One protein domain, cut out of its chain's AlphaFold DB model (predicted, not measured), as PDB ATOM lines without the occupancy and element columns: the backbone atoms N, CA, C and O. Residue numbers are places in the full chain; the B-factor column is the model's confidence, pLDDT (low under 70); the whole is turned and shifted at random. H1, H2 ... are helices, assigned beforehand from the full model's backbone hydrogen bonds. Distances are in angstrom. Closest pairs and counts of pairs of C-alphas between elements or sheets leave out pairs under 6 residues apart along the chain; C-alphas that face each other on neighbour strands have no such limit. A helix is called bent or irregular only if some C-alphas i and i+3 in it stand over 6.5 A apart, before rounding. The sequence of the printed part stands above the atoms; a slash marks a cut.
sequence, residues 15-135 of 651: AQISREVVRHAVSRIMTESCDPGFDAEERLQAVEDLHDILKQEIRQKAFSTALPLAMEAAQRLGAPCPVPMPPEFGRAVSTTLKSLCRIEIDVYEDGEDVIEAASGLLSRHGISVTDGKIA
ATOM      1  N   ALA A  15      -5.601  -7.283 -17.156       83.75
ATOM      2  CA  ALA A  15      -5.396  -8.442 -18.015       83.75
ATOM      3  C   ALA A  15      -3.915  -8.654 -18.371       83.75
ATOM      4  O   ALA A  15      -3.447  -9.790 -18.361       83.75
ATOM      5  N   GLN A  16      -3.175  -7.575 -18.644       83.69
ATOM      6  CA  GLN A  16      -1.743  -7.629 -18.960       83.69
ATOM      7  C   GLN A  16      -0.902  -8.009 -17.737       83.69
ATOM      8  O   GLN A  16      -0.014  -8.849 -17.860       83.69
ATOM      9  N   ILE A  17      -1.205  -7.447 -16.560       86.44
ATOM     10  CA  ILE A  17      -0.502  -7.806 -15.320       86.44
ATOM     11  C   ILE A  17      -0.793  -9.253 -14.933       86.44
ATOM     12  O   ILE A  17       0.148 -10.015 -14.744       86.44
ATOM     13  N   SER A  18      -2.060  -9.675 -14.900       86.88
ATOM     14  CA  SER A  18      -2.417 -11.070 -14.615       86.88
ATOM     15  C   SER A  18      -1.760 -12.043 -15.594       86.88
ATOM     16  O   SER A  18      -1.273 -13.086 -15.177       86.88
ATOM     17  N   ARG A  19      -1.690 -11.702 -16.887       87.31
ATOM     18  CA  ARG A  19      -1.020 -12.538 -17.892       87.31
ATOM     19  C   ARG A  19       0.477 -12.676 -17.626       87.31
ATOM     20  O   ARG A  19       0.992 -13.785 -17.704       87.31
ATOM     21  N   GLU A  20       1.169 -11.583 -17.311       88.69
ATOM     22  CA  GLU A  20       2.601 -11.635 -16.993       88.69
ATOM     23  C   GLU A  20       2.867 -12.376 -15.678       88.69
ATOM     24  O   GLU A  20       3.815 -13.152 -15.598       88.69
ATOM     25  N   VAL A  21       1.993 -12.211 -14.682       89.25
ATOM     26  CA  VAL A  21       2.040 -12.974 -13.427       89.25
ATOM     27  C   VAL A  21       1.918 -14.474 -13.701       89.25
ATOM     28  O   VAL A  21       2.754 -15.236 -13.226       89.25
ATOM     29  N   VAL A  22       0.942 -14.905 -14.512       89.06
ATOM     30  CA  VAL A  22       0.785 -16.321 -14.898       89.06
ATOM     31  C   VAL A  22       1.998 -16.817 -15.674       89.06
ATOM     32  O   VAL A  22       2.557 -17.851 -15.329       89.06
ATOM     33  N   ARG A  23       2.448 -16.070 -16.689       87.75
ATOM     34  CA  ARG A  23       3.617 -16.436 -17.498       87.75
ATOM     35  C   ARG A  23       4.854 -16.654 -16.627       87.75
ATOM     36  O   ARG A  23       5.533 -17.667 -16.772       87.75
ATOM     37  N   HIS A  24       5.141 -15.709 -15.734       88.38
ATOM     38  CA  HIS A  24       6.311 -15.772 -14.870       88.38
ATOM     39  C   HIS A  24       6.199 -16.894 -13.836       88.38
ATOM     40  O   HIS A  24       7.145 -17.657 -13.671       88.38
ATOM     41  N   ALA A  25       5.041 -17.030 -13.182       88.12
ATOM     42  CA  ALA A  25       4.826 -18.045 -12.159       88.12
ATOM     43  C   ALA A  25       4.914 -19.464 -12.727       88.12
ATOM     44  O   ALA A  25       5.640 -20.279 -12.175       88.12
ATOM     45  N   VAL A  26       4.252 -19.749 -13.852       87.81
ATOM     46  CA  VAL A  26       4.297 -21.091 -14.450       87.81
ATOM     47  C   VAL A  26       5.699 -21.402 -14.986       87.81
ATOM     48  O   VAL A  26       6.210 -22.490 -14.753       87.81
ATOM     49  N   SER A  27       6.388 -20.434 -15.610       86.25
ATOM     50  CA  SER A  27       7.789 -20.622 -16.025       86.25
ATOM     51  C   SER A  27       8.730 -20.878 -14.844       86.25
ATOM     52  O   SER A  27       9.709 -21.608 -15.002       86.25
ATOM     53  N   ARG A  28       8.465 -20.267 -13.684       90.12
ATOM     54  CA  ARG A  28       9.215 -20.502 -12.448       90.12
ATOM     55  C   ARG A  28       8.965 -21.920 -11.934       90.12
ATOM     56  O   ARG A  28       9.940 -22.635 -11.748       90.12
ATOM     57  N   ILE A  29       7.700 -22.340 -11.819       87.06
ATOM     58  CA  ILE A  29       7.314 -23.692 -11.370       87.06
ATOM     59  C   ILE A  29       7.983 -24.759 -12.244       87.06
ATOM     60  O   ILE A  29       8.618 -25.657 -11.717       87.06
ATOM     61  N   MET A  30       7.951 -24.609 -13.574       85.19
ATOM     62  CA  MET A  30       8.639 -25.530 -14.493       85.19
ATOM     63  C   MET A  30      10.156 -25.617 -14.269       85.19
ATOM     64  O   MET A  30      10.767 -26.647 -14.540       85.19
ATOM     65  N   THR A  31      10.784 -24.506 -13.873       85.06
ATOM     66  CA  THR A  31      12.235 -24.455 -13.648       85.06
ATOM     67  C   THR A  31      12.584 -25.100 -12.310       85.06
ATOM     68  O   THR A  31      13.511 -25.898 -12.250       85.06
ATOM     69  N   GLU A  32      11.817 -24.781 -11.266       85.69
ATOM     70  CA  GLU A  32      11.963 -25.330  -9.915       85.69
ATOM     71  C   GLU A  32      11.688 -26.839  -9.886       85.69
ATOM     72  O   GLU A  32      12.485 -27.591  -9.338       85.69
ATOM     73  N   SER A  33      10.640 -27.308 -10.573       79.25
ATOM     74  CA  SER A  33      10.279 -28.731 -10.635       79.25
ATOM     75  C   SER A  33      11.322 -29.602 -11.347       79.25
ATOM     76  O   SER A  33      11.286 -30.825 -11.241       79.25
ATOM     77  N   CYS A  34      12.236 -28.989 -12.104       80.12
ATOM     78  CA  CYS A  34      13.338 -29.673 -12.774       80.12
ATOM     79  C   CYS A  34      14.664 -29.590 -11.993       80.12
ATOM     80  O   CYS A  34      15.649 -30.180 -12.444       80.12
ATOM     81  N   ASP A  35      14.728 -28.849 -10.879       83.19
ATOM     82  CA  ASP A  35      15.937 -28.692 -10.065       83.19
ATOM     83  C   ASP A  35      16.033 -29.821  -9.015       83.19
ATOM     84  O   ASP A  35      15.206 -29.889  -8.105       83.19
ATOM     85  N   PRO A  36      17.045 -30.711  -9.090       74.31
ATOM     86  CA  PRO A  36      17.204 -31.815  -8.140       74.31
ATOM     87  C   PRO A  36      17.461 -31.374  -6.692       74.31
ATOM     88  O   PRO A  36      17.355 -32.198  -5.788       74.31
ATOM     89  N   GLY A  37      17.877 -30.121  -6.476       80.00
ATOM     90  CA  GLY A  37      18.143 -29.550  -5.154       80.00
ATOM     91  C   GLY A  37      16.965 -28.783  -4.552       80.00
ATOM     92  O   GLY A  37      17.142 -28.136  -3.522       80.00
ATOM     93  N   PHE A  38      15.800 -28.803  -5.201       83.19
ATOM     94  CA  PHE A  38      14.634 -28.041  -4.780       83.19
ATOM     95  C   PHE A  38      13.904 -28.701  -3.602       83.19
ATOM     96  O   PHE A  38      13.485 -29.854  -3.690       83.19
ATOM     97  N   ASP A  39      13.724 -27.954  -2.510       85.44
ATOM     98  CA  ASP A  39      12.914 -28.386  -1.367       85.44
ATOM     99  C   ASP A  39      11.421 -28.166  -1.667       85.44
ATOM    100  O   ASP A  39      10.856 -27.089  -1.453       85.44
ATOM    101  N   ALA A  40      10.794 -29.199  -2.231       81.69
ATOM    102  CA  ALA A  40       9.382 -29.168  -2.592       81.69
ATOM    103  C   ALA A  40       8.454 -29.106  -1.363       81.69
ATOM    104  O   ALA A  40       7.385 -28.506  -1.459       81.69
ATOM    105  N   GLU A  41       8.856 -29.664  -0.215       84.00
ATOM    106  CA  GLU A  41       8.041 -29.673   1.009       84.00
ATOM    107  C   GLU A  41       7.982 -28.276   1.645       84.00
ATOM    108  O   GLU A  41       6.892 -27.778   1.943       84.00
ATOM    109  N   GLU A  42       9.128 -27.595   1.783       87.44
ATOM    110  CA  GLU A  42       9.171 -26.209   2.276       87.44
ATOM    111  C   GLU A  42       8.384 -25.273   1.345       87.44
ATOM    112  O   GLU A  42       7.630 -24.400   1.797       87.44
ATOM    113  N   ARG A  43       8.512 -25.475   0.027       88.38
ATOM    114  CA  ARG A  43       7.769 -24.691  -0.958       88.38
ATOM    115  C   ARG A  43       6.267 -24.916  -0.848       88.38
ATOM    116  O   ARG A  43       5.525 -23.933  -0.887       88.38
ATOM    117  N   LEU A  44       5.826 -26.168  -0.740       88.12
ATOM    118  CA  LEU A  44       4.412 -26.519  -0.655       88.12
ATOM    119  C   LEU A  44       3.753 -25.803   0.527       88.12
ATOM    120  O   LEU A  44       2.779 -25.076   0.322       88.12
ATOM    121  N   GLN A  45       4.362 -25.872   1.716       88.38
ATOM    122  CA  GLN A  45       3.851 -25.184   2.906       88.38
ATOM    123  C   GLN A  45       3.728 -23.666   2.687       88.38
ATOM    124  O   GLN A  45       2.702 -23.060   3.001       88.38
ATOM    125  N   ALA A  46       4.744 -23.040   2.084       89.50
ATOM    126  CA  ALA A  46       4.715 -21.608   1.788       89.50
ATOM    127  C   ALA A  46       3.617 -21.224   0.773       89.50
ATOM    128  O   ALA A  46       3.055 -20.125   0.839       89.50
ATOM    129  N   VAL A  47       3.312 -22.103  -0.187       90.06
ATOM    130  CA  VAL A  47       2.272 -21.887  -1.205       90.06
ATOM    131  C   VAL A  47       0.870 -22.055  -0.615       90.06
ATOM    132  O   VAL A  47      -0.018 -21.264  -0.950       90.06
ATOM    133  N   GLU A  48       0.664 -23.022   0.278       90.12
ATOM    134  CA  GLU A  48      -0.592 -23.199   1.016       90.12
ATOM    135  C   GLU A  48      -0.904 -21.988   1.904       90.12
ATOM    136  O   GLU A  48      -1.999 -21.417   1.820       90.12
ATOM    137  N   ASP A  49       0.090 -21.525   2.668       90.62
ATOM    138  CA  ASP A  49      -0.020 -20.326   3.502       90.62
ATOM    139  C   ASP A  49      -0.385 -19.102   2.647       90.62
ATOM    140  O   ASP A  49      -1.304 -18.337   2.966       90.62
ATOM    141  N   LEU A  50       0.287 -18.938   1.501       90.06
ATOM    142  CA  LEU A  50       0.002 -17.867   0.550       90.06
ATOM    143  C   LEU A  50      -1.420 -17.967  -0.026       90.06
ATOM    144  O   LEU A  50      -2.112 -16.947  -0.138       90.06
ATOM    145  N   HIS A  51      -1.883 -19.169  -0.380       92.31
ATOM    146  CA  HIS A  51      -3.237 -19.403  -0.889       92.31
ATOM    147  C   HIS A  51      -4.302 -18.966   0.131       92.31
ATOM    148  O   HIS A  51      -5.289 -18.308  -0.235       92.31
ATOM    149  N   ASP A  52      -4.099 -19.282   1.409       90.19
ATOM    150  CA  ASP A  52      -5.024 -18.922   2.481       90.19
ATOM    151  C   ASP A  52      -4.992 -17.431   2.830       90.19
ATOM    152  O   ASP A  52      -6.060 -16.823   2.986       90.19
ATOM    153  N   ILE A  53      -3.811 -16.803   2.837       91.62
ATOM    154  CA  ILE A  53      -3.673 -15.345   2.977       91.62
ATOM    155  C   ILE A  53      -4.433 -14.633   1.851       91.62
ATOM    156  O   ILE A  53      -5.283 -13.783   2.124       91.62
ATOM    157  N   LEU A  54      -4.219 -15.024   0.588       90.44
ATOM    158  CA  LEU A  54      -4.906 -14.429  -0.567       90.44
ATOM    159  C   LEU A  54      -6.433 -14.589  -0.476       90.44
ATOM    160  O   LEU A  54      -7.191 -13.685  -0.839       90.44
ATOM    161  N   LYS A  55      -6.914 -15.727   0.032       90.75
ATOM    162  CA  LYS A  55      -8.346 -15.984   0.248       90.75
ATOM    163  C   LYS A  55      -8.946 -15.060   1.314       90.75
ATOM    164  O   LYS A  55     -10.087 -14.620   1.143       90.75
ATOM    165  N   GLN A  56      -8.213 -14.764   2.387       90.06
ATOM    166  CA  GLN A  56      -8.634 -13.815   3.423       90.06
ATOM    167  C   GLN A  56      -8.595 -12.366   2.913       90.06
ATOM    168  O   GLN A  56      -9.586 -11.644   3.042       90.06
ATOM    169  N   GLU A  57      -7.509 -11.980   2.247       89.50
ATOM    170  CA  GLU A  57      -7.292 -10.663   1.639       89.50
ATOM    171  C   GLU A  57      -8.413 -10.270   0.661       89.50
ATOM    172  O   GLU A  57      -8.990  -9.182   0.758       89.50
ATOM    173  N   ILE A  58      -8.826 -11.195  -0.218       89.25
ATOM    174  CA  ILE A  58      -9.941 -10.979  -1.157       89.25
ATOM    175  C   ILE A  58     -11.256 -10.665  -0.421       89.25
ATOM    176  O   ILE A  58     -12.045  -9.847  -0.903       89.25
ATOM    177  N   ARG A  59     -11.516 -11.294   0.735       88.50
ATOM    178  CA  ARG A  59     -12.730 -11.048   1.539       88.50
ATOM    179  C   ARG A  59     -12.677  -9.691   2.237       88.50
ATOM    180  O   ARG A  59     -13.692  -9.003   2.300       88.50
ATOM    181  N   GLN A  60     -11.502  -9.315   2.734       89.06
ATOM    182  CA  GLN A  60     -11.273  -8.069   3.469       89.06
ATOM    183  C   GLN A  60     -11.048  -6.854   2.554       89.06
ATOM    184  O   GLN A  60     -11.042  -5.725   3.035       89.06
ATOM    185  N   LYS A  61     -10.900  -7.067   1.236       85.50
ATOM    186  CA  LYS A  61     -10.514  -6.041   0.246       85.50
ATOM    187  C   LYS A  61      -9.168  -5.373   0.577       85.50
ATOM    188  O   LYS A  61      -8.942  -4.224   0.201       85.50
ATOM    189  N   ALA A  62      -8.292  -6.098   1.268       84.88
ATOM    190  CA  ALA A  62      -6.918  -5.708   1.551       84.88
ATOM    191  C   ALA A  62      -6.018  -6.485   0.583       84.88
ATOM    192  O   ALA A  62      -6.046  -7.703   0.604       84.88
ATOM    193  N   PHE A  63      -5.288  -5.805  -0.305       87.44
ATOM    194  CA  PHE A  63      -4.503  -6.439  -1.384       87.44
ATOM    195  C   PHE A  63      -2.993  -6.292  -1.157       87.44
ATOM    196  O   PHE A  63      -2.236  -6.040  -2.097       87.44
ATOM    197  N   SER A  64      -2.558  -6.370   0.103       86.19
ATOM    198  CA  SER A  64      -1.164  -6.159   0.507       86.19
ATOM    199  C   SER A  64      -0.218  -7.164  -0.140       86.19
ATOM    200  O   SER A  64       0.825  -6.755  -0.641       86.19
ATOM    201  N   THR A  65      -0.594  -8.442  -0.203       88.00
ATOM    202  CA  THR A  65       0.260  -9.496  -0.766       88.00
ATOM    203  C   THR A  65       0.283  -9.479  -2.297       88.00
ATOM    204  O   THR A  65       1.304  -9.773  -2.916       88.00
ATOM    205  N   ALA A  66      -0.814  -9.073  -2.944       86.88
ATOM    206  CA  ALA A  66      -0.867  -8.975  -4.404       86.88
ATOM    207  C   ALA A  66      -0.112  -7.756  -4.969       86.88
ATOM    208  O   ALA A  66       0.299  -7.777  -6.132       86.88
ATOM    209  N   LEU A  67       0.072  -6.693  -4.179       88.81
ATOM    210  CA  LEU A  67       0.675  -5.441  -4.642       88.81
ATOM    211  C   LEU A  67       2.147  -5.578  -5.076       88.81
ATOM    212  O   LEU A  67       2.432  -5.183  -6.209       88.81
ATOM    213  N   PRO A  68       3.070  -6.153  -4.279       89.94
ATOM    214  CA  PRO A  68       4.462  -6.338  -4.695       89.94
ATOM    215  C   PRO A  68       4.594  -7.157  -5.984       89.94
ATOM    216  O   PRO A  68       5.278  -6.738  -6.914       89.94
ATOM    217  N   LEU A  69       3.851  -8.263  -6.099       88.19
ATOM    218  CA  LEU A  69       3.869  -9.128  -7.285       88.19
ATOM    219  C   LEU A  69       3.318  -8.417  -8.531       88.19
ATOM    220  O   LEU A  69       3.871  -8.539  -9.626       88.19
ATOM    221  N   ALA A  70       2.260  -7.617  -8.369       87.00
ATOM    222  CA  ALA A  70       1.747  -6.773  -9.442       87.00
ATOM    223  C   ALA A  70       2.756  -5.688  -9.853       87.00
ATOM    224  O   ALA A  70       2.885  -5.396 -11.042       87.00
ATOM    225  N   MET A  71       3.482  -5.097  -8.897       88.56
ATOM    226  CA  MET A  71       4.527  -4.104  -9.167       88.56
ATOM    227  C   MET A  71       5.705  -4.708  -9.935       88.56
ATOM    228  O   MET A  71       6.160  -4.098 -10.899       88.56
ATOM    229  N   GLU A  72       6.157  -5.910  -9.580       89.00
ATOM    230  CA  GLU A  72       7.210  -6.599 -10.333       89.00
ATOM    231  C   GLU A  72       6.768  -6.956 -11.759       89.00
ATOM    232  O   GLU A  72       7.517  -6.764 -12.719       89.00
ATOM    233  N   ALA A  73       5.540  -7.458 -11.930       86.88
ATOM    234  CA  ALA A  73       4.982  -7.725 -13.254       86.88
ATOM    235  C   ALA A  73       4.888  -6.436 -14.091       86.88
ATOM    236  O   ALA A  73       5.277  -6.415 -15.260       86.88
ATOM    237  N   ALA A  74       4.451  -5.331 -13.481       86.56
ATOM    238  CA  ALA A  74       4.417  -4.019 -14.119       86.56
ATOM    239  C   ALA A  74       5.828  -3.526 -14.505       86.56
ATOM    240  O   ALA A  74       6.026  -3.008 -15.607       86.56
ATOM    241  N   GLN A  75       6.833  -3.770 -13.656       87.38
ATOM    242  CA  GLN A  75       8.234  -3.454 -13.938       87.38
ATOM    243  C   GLN A  75       8.777  -4.252 -15.133       87.38
ATOM    244  O   GLN A  75       9.402  -3.659 -16.014       87.38
ATOM    245  N   ARG A  76       8.500  -5.564 -15.225       85.56
ATOM    246  CA  ARG A  76       8.868  -6.394 -16.393       85.56
ATOM    247  C   ARG A  76       8.223  -5.868 -17.679       85.56
ATOM    248  O   ARG A  76       8.883  -5.796 -18.722       85.56
ATOM    249  N   LEU A  77       6.968  -5.424 -17.583       84.25
ATOM    250  CA  LEU A  77       6.227  -4.790 -18.675       84.25
ATOM    251  C   LEU A  77       6.705  -3.362 -18.999       84.25
ATOM    252  O   LEU A  77       6.380  -2.842 -20.066       84.25
ATOM    253  N   GLY A  78       7.512  -2.740 -18.134       79.31
ATOM    254  CA  GLY A  78       8.041  -1.391 -18.328       79.31
ATOM    255  C   GLY A  78       6.975  -0.299 -18.229       79.31
ATOM    256  O   GLY A  78       7.058   0.700 -18.944       79.31
ATOM    257  N   ALA A  79       5.958  -0.502 -17.391       78.50
ATOM    258  CA  ALA A  79       4.839   0.420 -17.238       78.50
ATOM    259  C   ALA A  79       4.366   0.496 -15.770       78.50
ATOM    260  O   ALA A  79       4.618  -0.427 -14.995       78.50
ATOM    261  N   PRO A  80       3.729   1.602 -15.343       81.50
ATOM    262  CA  PRO A  80       3.417   1.824 -13.934       81.50
ATOM    263  C   PRO A  80       2.244   0.958 -13.449       81.50
ATOM    264  O   PRO A  80       1.230   0.810 -14.139       81.50
ATOM    265  N   CYS A  81       2.367   0.434 -12.226       82.75
ATOM    266  CA  CYS A  81       1.277  -0.209 -11.491       82.75
ATOM    267  C   CYS A  81       0.425   0.868 -10.787       82.75
ATOM    268  O   CYS A  81       1.000   1.802 -10.218       82.75
ATOM    269  N   PRO A  82      -0.919   0.793 -10.807       80.69
ATOM    270  CA  PRO A  82      -1.764   1.760 -10.109       80.69
ATOM    271  C   PRO A  82      -1.622   1.634  -8.583       80.69
ATOM    272  O   PRO A  82      -1.891   0.579  -8.011       80.69
ATOM    273  N   VAL A  83      -1.238   2.733  -7.923       82.12
ATOM    274  CA  VAL A  83      -1.108   2.831  -6.459       82.12
ATOM    275  C   VAL A  83      -1.909   4.047  -5.958       82.12
ATOM    276  O   VAL A  83      -1.651   5.154  -6.435       82.12
ATOM    277  N   PRO A  84      -2.861   3.888  -5.013       82.12
ATOM    278  CA  PRO A  84      -3.296   2.630  -4.398       82.12
ATOM    279  C   PRO A  84      -4.036   1.726  -5.393       82.12
ATOM    280  O   PRO A  84      -4.681   2.198  -6.329       82.12
ATOM    281  N   MET A  85      -3.936   0.414  -5.181       81.62
ATOM    282  CA  MET A  85      -4.523  -0.585  -6.069       81.62
ATOM    283  C   MET A  85      -6.062  -0.516  -6.030       81.62
ATOM    284  O   MET A  85      -6.645  -0.694  -4.957       81.62
ATOM    285  N   PRO A  86      -6.750  -0.287  -7.166       87.56
ATOM    286  CA  PRO A  86      -8.209  -0.284  -7.201       87.56
ATOM    287  C   PRO A  86      -8.785  -1.643  -6.759       87.56
ATOM    288  O   PRO A  86      -8.228  -2.674  -7.141       87.56
ATOM    289  N   PRO A  87      -9.918  -1.700  -6.032       85.75
ATOM    290  CA  PRO A  87     -10.430  -2.965  -5.499       85.75
ATOM    291  C   PRO A  87     -10.745  -4.037  -6.547       85.75
ATOM    292  O   PRO A  87     -10.538  -5.223  -6.301       85.75
ATOM    293  N   GLU A  88     -11.225  -3.639  -7.727       86.75
ATOM    294  CA  GLU A  88     -11.465  -4.566  -8.841       86.75
ATOM    295  C   GLU A  88     -10.157  -5.116  -9.417       86.75
ATOM    296  O   GLU A  88     -10.051  -6.314  -9.683       86.75
ATOM    297  N   PHE A  89      -9.146  -4.250  -9.544       87.38
ATOM    298  CA  PHE A  89      -7.811  -4.615 -10.004       87.38
ATOM    299  C   PHE A  89      -7.174  -5.620  -9.038       87.38
ATOM    300  O   PHE A  89      -6.743  -6.694  -9.457       87.38
ATOM    301  N   GLY A  90      -7.177  -5.306  -7.740       87.69
ATOM    302  CA  GLY A  90      -6.603  -6.174  -6.716       87.69
ATOM    303  C   GLY A  90      -7.311  -7.511  -6.620       87.69
ATOM    304  O   GLY A  90      -6.660  -8.551  -6.622       87.69
ATOM    305  N   ARG A  91      -8.647  -7.520  -6.668       89.88
ATOM    306  CA  ARG A  91      -9.415  -8.769  -6.656       89.88
ATOM    307  C   ARG A  91      -9.051  -9.676  -7.828       89.88
ATOM    308  O   ARG A  91      -8.933 -10.884  -7.631       89.88
ATOM    309  N   ALA A  92      -8.883  -9.128  -9.028       88.94
ATOM    310  CA  ALA A  92      -8.537  -9.909 -10.209       88.94
ATOM    311  C   ALA A  92      -7.116 -10.492 -10.130       88.94
ATOM    312  O   ALA A  92      -6.935 -11.688 -10.382       88.94
ATOM    313  N   VAL A  93      -6.126  -9.692  -9.714       89.38
ATOM    314  CA  VAL A  93      -4.745 -10.168  -9.526       89.38
ATOM    315  C   VAL A  93      -4.681 -11.223  -8.419       89.38
ATOM    316  O   VAL A  93      -4.177 -12.315  -8.666       89.38
ATOM    317  N   SER A  94      -5.278 -10.975  -7.247       91.12
ATOM    318  CA  SER A  94      -5.323 -11.953  -6.148       91.12
ATOM    319  C   SER A  94      -6.054 -13.239  -6.536       91.12
ATOM    320  O   SER A  94      -5.645 -14.324  -6.135       91.12
ATOM    321  N   THR A  95      -7.121 -13.154  -7.340       92.00
ATOM    322  CA  THR A  95      -7.821 -14.351  -7.841       92.00
ATOM    323  C   THR A  95      -6.925 -15.161  -8.776       92.00
ATOM    324  O   THR A  95      -6.909 -16.384  -8.679       92.00
ATOM    325  N   THR A  96      -6.159 -14.483  -9.637       92.19
ATOM    326  CA  THR A  96      -5.188 -15.119 -10.541       92.19
ATOM    327  C   THR A  96      -4.082 -15.819  -9.747       92.19
ATOM    328  O   THR A  96      -3.808 -16.990  -9.985       92.19
ATOM    329  N   LEU A  97      -3.504 -15.132  -8.754       91.62
ATOM    330  CA  LEU A  97      -2.482 -15.683  -7.861       91.62
ATOM    331  C   LEU A  97      -2.994 -16.897  -7.086       91.62
ATOM    332  O   LEU A  97      -2.324 -17.916  -7.040       91.62
ATOM    333  N   LYS A  98      -4.218 -16.838  -6.557       93.56
ATOM    334  CA  LYS A  98      -4.825 -17.975  -5.858       93.56
ATOM    335  C   LYS A  98      -4.986 -19.195  -6.774       93.56
ATOM    336  O   LYS A  98      -4.769 -20.320  -6.335       93.56
ATOM    337  N   SER A  99      -5.373 -18.988  -8.036       92.12
ATOM    338  CA  SER A  99      -5.419 -20.073  -9.024       92.12
ATOM    339  C   SER A  99      -4.034 -20.646  -9.322       92.12
ATOM    340  O   SER A  99      -3.928 -21.853  -9.483       92.12
ATOM    341  N   LEU A 100      -2.987 -19.814  -9.351       92.25
ATOM    342  CA  LEU A 100      -1.603 -20.277  -9.497       92.25
ATOM    343  C   LEU A 100      -1.130 -21.082  -8.287       92.25
ATOM    344  O   LEU A 100      -0.529 -22.124  -8.487       92.25
ATOM    345  N   CYS A 101      -1.445 -20.649  -7.061       91.31
ATOM    346  CA  CYS A 101      -1.112 -21.417  -5.860       91.31
ATOM    347  C   CYS A 101      -1.770 -22.797  -5.882       91.31
ATOM    348  O   CYS A 101      -1.130 -23.767  -5.520       91.31
ATOM    349  N   ARG A 102      -3.029 -22.895  -6.341       91.75
ATOM    350  CA  ARG A 102      -3.697 -24.196  -6.504       91.75
ATOM    351  C   ARG A 102      -2.940 -25.092  -7.487       91.75
ATOM    352  O   ARG A 102      -2.624 -26.206  -7.125       91.75
ATOM    353  N   ILE A 103      -2.598 -24.571  -8.666       90.44
ATOM    354  CA  ILE A 103      -1.830 -25.321  -9.673       90.44
ATOM    355  C   ILE A 103      -0.471 -25.767  -9.114       90.44
ATOM    356  O   ILE A 103      -0.043 -26.879  -9.369       90.44
ATOM    357  N   GLU A 104       0.219 -24.902  -8.370       90.88
ATOM    358  CA  GLU A 104       1.519 -25.223  -7.774       90.88
ATOM    359  C   GLU A 104       1.411 -26.302  -6.683       90.88
ATOM    360  O   GLU A 104       2.283 -27.159  -6.607       90.88
ATOM    361  N   ILE A 105       0.329 -26.299  -5.896       89.06
ATOM    362  CA  ILE A 105       0.005 -27.374  -4.943       89.06
ATOM    363  C   ILE A 105      -0.236 -28.686  -5.695       89.06
ATOM    364  O   ILE A 105       0.450 -29.661  -5.418       89.06
ATOM    365  N   ASP A 106      -1.126 -28.686  -6.693       86.69
ATOM    366  CA  ASP A 106      -1.483 -29.888  -7.460       86.69
ATOM    367  C   ASP A 106      -0.232 -30.496  -8.158       86.69
ATOM    368  O   ASP A 106      -0.031 -31.708  -8.172       86.69
ATOM    369  N   VAL A 107       0.685 -29.661  -8.665       87.31
ATOM    370  CA  VAL A 107       1.961 -30.110  -9.262       87.31
ATOM    371  C   VAL A 107       2.875 -30.797  -8.242       87.31
ATOM    372  O   VAL A 107       3.490 -31.812  -8.566       87.31
ATOM    373  N   TYR A 108       3.013 -30.243  -7.034       86.94
ATOM    374  CA  TYR A 108       3.944 -30.775  -6.033       86.94
ATOM    375  C   TYR A 108       3.359 -31.932  -5.209       86.94
ATOM    376  O   TYR A 108       4.114 -32.824  -4.830       86.94
ATOM    377  N   GLU A 109       2.047 -31.952  -4.957       84.94
ATOM    378  CA  GLU A 109       1.366 -33.027  -4.219       84.94
ATOM    379  C   GLU A 109       1.033 -34.230  -5.106       84.94
ATOM    380  O   GLU A 109       1.347 -35.368  -4.747       84.94
ATOM    381  N   ASP A 110       0.421 -33.988  -6.270       81.06
ATOM    382  CA  ASP A 110      -0.122 -35.044  -7.134       81.06
ATOM    383  C   ASP A 110       0.833 -35.429  -8.280       81.06
ATOM    384  O   ASP A 110       0.611 -36.423  -8.979       81.06
ATOM    385  N   GLY A 111       1.925 -34.678  -8.465       79.19
ATOM    386  CA  GLY A 111       2.924 -34.933  -9.506       79.19
ATOM    387  C   GLY A 111       2.416 -34.659 -10.924       79.19
ATOM    388  O   GLY A 111       2.908 -35.269 -11.878       79.19
ATOM    389  N   GLU A 112       1.416 -33.785 -11.073       82.44
ATOM    390  CA  GLU A 112       0.869 -33.409 -12.378       82.44
ATOM    391  C   GLU A 112       1.900 -32.672 -13.251       82.44
ATOM    392  O   GLU A 112       2.757 -31.925 -12.770       82.44
ATOM    393  N   ASP A 113       1.794 -32.837 -14.574       86.75
ATOM    394  CA  ASP A 113       2.582 -32.032 -15.505       86.75
ATOM    395  C   ASP A 113       2.178 -30.551 -15.404       86.75
ATOM    396  O   ASP A 113       1.004 -30.185 -15.491       86.75
ATOM    397  N   VAL A 114       3.177 -29.675 -15.265       86.56
ATOM    398  CA  VAL A 114       2.978 -28.236 -15.029       86.56
ATOM    399  C   VAL A 114       2.152 -27.570 -16.134       86.56
ATOM    400  O   VAL A 114       1.354 -26.670 -15.862       86.56
ATOM    401  N   ILE A 115       2.341 -27.973 -17.395       86.06
ATOM    402  CA  ILE A 115       1.615 -27.402 -18.532       86.06
ATOM    403  C   ILE A 115       0.178 -27.918 -18.558       86.06
ATOM    404  O   ILE A 115      -0.732 -27.133 -18.845       86.06
ATOM    405  N   GLU A 116      -0.041 -29.200 -18.258       86.25
ATOM    406  CA  GLU A 116      -1.382 -29.785 -18.180       86.25
ATOM    407  C   GLU A 116      -2.206 -29.148 -17.054       86.25
ATOM    408  O   GLU A 116      -3.294 -28.623 -17.329       86.25
ATOM    409  N   ALA A 117      -1.648 -29.061 -15.844       86.94
ATOM    410  CA  ALA A 117      -2.282 -28.430 -14.685       86.94
ATOM    411  C   ALA A 117      -2.583 -26.938 -14.941       86.94
ATOM    412  O   ALA A 117      -3.669 -26.423 -14.650       86.94
ATOM    413  N   ALA A 118      -1.652 -26.218 -15.584       88.56
ATOM    414  CA  ALA A 118      -1.830 -24.806 -15.913       88.56
ATOM    415  C   ALA A 118      -2.676 -24.546 -17.173       88.56
ATOM    416  O   ALA A 118      -3.034 -23.390 -17.429       88.56
ATOM    417  N   SER A 119      -3.024 -25.567 -17.964       86.56
ATOM    418  CA  SER A 119      -3.612 -25.428 -19.309       86.56
ATOM    419  C   SER A 119      -4.848 -24.520 -19.347       86.56
ATOM    420  O   SER A 119      -4.950 -23.608 -20.179       86.56
ATOM    421  N   GLY A 120      -5.765 -24.696 -18.391       87.12
ATOM    422  CA  GLY A 120      -6.975 -23.889 -18.269       87.12
ATOM    423  C   GLY A 120      -6.685 -22.419 -17.955       87.12
ATOM    424  O   GLY A 120      -7.355 -21.527 -18.482       87.12
ATOM    425  N   LEU A 121      -5.673 -22.142 -17.129       88.44
ATOM    426  CA  LEU A 121      -5.282 -20.779 -16.768       88.44
ATOM    427  C   LEU A 121      -4.490 -20.101 -17.896       88.44
ATOM    428  O   LEU A 121      -4.754 -18.940 -18.218       88.44
ATOM    429  N   LEU A 122      -3.590 -20.837 -18.550       87.00
ATOM    430  CA  LEU A 122      -2.843 -20.377 -19.722       87.00
ATOM    431  C   LEU A 122      -3.798 -19.981 -20.855       87.00
ATOM    432  O   LEU A 122      -3.682 -18.878 -21.394       87.00
ATOM    433  N   SER A 123      -4.807 -20.813 -21.141       85.88
ATOM    434  CA  SER A 123      -5.834 -20.529 -22.152       85.88
ATOM    435  C   SER A 123      -6.652 -19.273 -21.821       85.88
ATOM    436  O   SER A 123      -6.806 -18.392 -22.670       85.88
ATOM    437  N   ARG A 124      -7.095 -19.114 -20.563       86.75
ATOM    438  CA  ARG A 124      -7.837 -17.920 -20.101       86.75
ATOM    439  C   ARG A 124      -7.060 -16.620 -20.285       86.75
ATOM    440  O   ARG A 124      -7.660 -15.588 -20.576       86.75
ATOM    441  N   HIS A 125      -5.739 -16.665 -20.127       84.62
ATOM    442  CA  HIS A 125      -4.856 -15.516 -20.326       84.62
ATOM    443  C   HIS A 125      -4.225 -15.473 -21.730       84.62
ATOM    444  O   HIS A 125      -3.358 -14.638 -21.991       84.62
ATOM    445  N   GLY A 126      -4.657 -16.338 -22.653       78.25
ATOM    446  CA  GLY A 126      -4.184 -16.392 -24.038       78.25
ATOM    447  C   GLY A 126      -2.688 -16.683 -24.175       78.25
ATOM    448  O   GLY A 126      -2.059 -16.191 -25.108       78.25
ATOM    449  N   ILE A 127      -2.075 -17.371 -23.216       81.62
ATOM    450  CA  ILE A 127      -0.651 -17.703 -23.242       81.62
ATOM    451  C   ILE A 127      -0.474 -18.971 -24.076       81.62
ATOM    452  O   ILE A 127      -1.026 -20.017 -23.749       81.62
ATOM    453  N   SER A 128       0.282 -18.865 -25.167       76.81
ATOM    454  CA  SER A 128       0.576 -19.998 -26.039       76.81
ATOM    455  C   SER A 128       1.697 -20.862 -25.471       76.81
ATOM    456  O   SER A 128       2.685 -20.346 -24.937       76.81
ATOM    457  N   VAL A 129       1.534 -22.171 -25.640       77.31
ATOM    458  CA  VAL A 129       2.541 -23.185 -25.335       77.31
ATOM    459  C   VAL A 129       2.988 -23.813 -26.650       77.31
ATOM    460  O   VAL A 129       2.151 -24.263 -27.432       77.31
ATOM    461  N   THR A 130       4.295 -23.834 -26.887       70.56
ATOM    462  CA  THR A 130       4.910 -24.425 -28.082       70.56
ATOM    463  C   THR A 130       6.020 -25.361 -27.628       70.56
ATOM    464  O   THR A 130       6.857 -24.956 -26.824       70.56
ATOM    465  N   ASP A 131       6.020 -26.607 -28.106       68.69
ATOM    466  CA  ASP A 131       6.998 -27.642 -27.728       68.69
ATOM    467  C   ASP A 131       7.160 -27.806 -26.202       68.69
ATOM    468  O   ASP A 131       8.272 -27.890 -25.680       68.69
ATOM    469  N   GLY A 132       6.039 -27.775 -25.468       70.88
ATOM    470  CA  GLY A 132       6.022 -27.884 -24.004       70.88
ATOM    471  C   GLY A 132       6.581 -26.665 -23.261       70.88
ATOM    472  O   GLY A 132       6.786 -26.734 -22.056       70.88
ATOM    473  N   LYS A 133       6.840 -25.542 -23.947       73.06
ATOM    474  CA  LYS A 133       7.372 -24.308 -23.350       73.06
ATOM    475  C   LYS A 133       6.409 -23.142 -23.496       73.06
ATOM    476  O   LYS A 133       5.770 -22.958 -24.531       73.06
ATOM    477  N   ILE A 134       6.364 -22.307 -22.465       77.81
ATOM    478  CA  ILE A 134       5.596 -21.064 -22.470       77.81
ATOM    479  C   ILE A 134       6.377 -19.985 -23.216       77.81
ATOM    480  O   ILE A 134       7.563 -19.774 -22.958       77.81
ATOM    481  N   ALA A 135       5.705 -19.271 -24.121       71.44
ATOM    482  CA  ALA A 135       6.325 -18.152 -24.822       71.44
ATOM    483  C   ALA A 135       6.765 -17.053 -23.823       71.44
ATOM    484  O   ALA A 135       5.930 -16.572 -23.039       71.44
TER     485      ALA A 135
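This is residues 15 to 135 of the 651 residues of the protein "Phage integrase family protein" of Tranquillimonas alkanivorans (UniProt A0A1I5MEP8). A long helix, H4, runs through the middle, with H1 and H5 along one side of it and H2 along the other, while H3 meets H4 with its first residues, 66 to 70, beside residues 90 to 97 and runs away from it about perpendicular, past the first residues of H1. The 121 printed residues hold five named helices, H1 to H5 in chain order, and no named strand: all helix. The whole is compact, with a radius of gyration of the C-alphas of 14.2 A and spans of 40 by 30 by 24 A.

Find C-alpha 87 at (-10.430, -2.965, -5.499); from there H4, residues 87 to 110, runs 33.7 A. H2, residues 40 to 60, covers 30.1 A. H1, residues 15 to 32, begins at (-5.396, -8.442, -18.015) and covers 25.5 A. H3 is residues 66 to 77; H5, residues 114 to 124, ends at (-7.837, -17.920, -20.101) and is irregular: C-alphas 117 and 120 are 7.4 A apart.

Start at the hub, H4, which touches the other four helices. H2 touches it at a shallow tilt of 27 degrees, opposite ways; the closest C-alphas, His 51 and Lys 98, are 5.4 A apart. H1, H4 and H5 form a bundle, helices side by side. H1 touches H4 the same way at 20 degrees, a shallow tilt, closest at C-alphas Ser 18 and Val 93, 5.7 A. H4 and H5 form a helical hairpin, closest at C-alphas Ile 103 and Ala 117, 5.9 A. H3 touches H4 with residues 66 to 70 alone, about perpendicular at 88 degrees, closest at C-alphas Ala 66 and Ser 94, 5.6 A. H2 and H5 are apart. Every O i to N i+4 pair is within hydrogen-bond range in H1, H3 and H4; H2 has 16 of 17, H5 5 of 7.

The C-alphas of Gln 60 and Asp 131, the two farthest apart, are 41.1 A apart. The printed part has no cut and no long link; residues 34 to 39 stand free. Look for low confidence at residue 131, under 70.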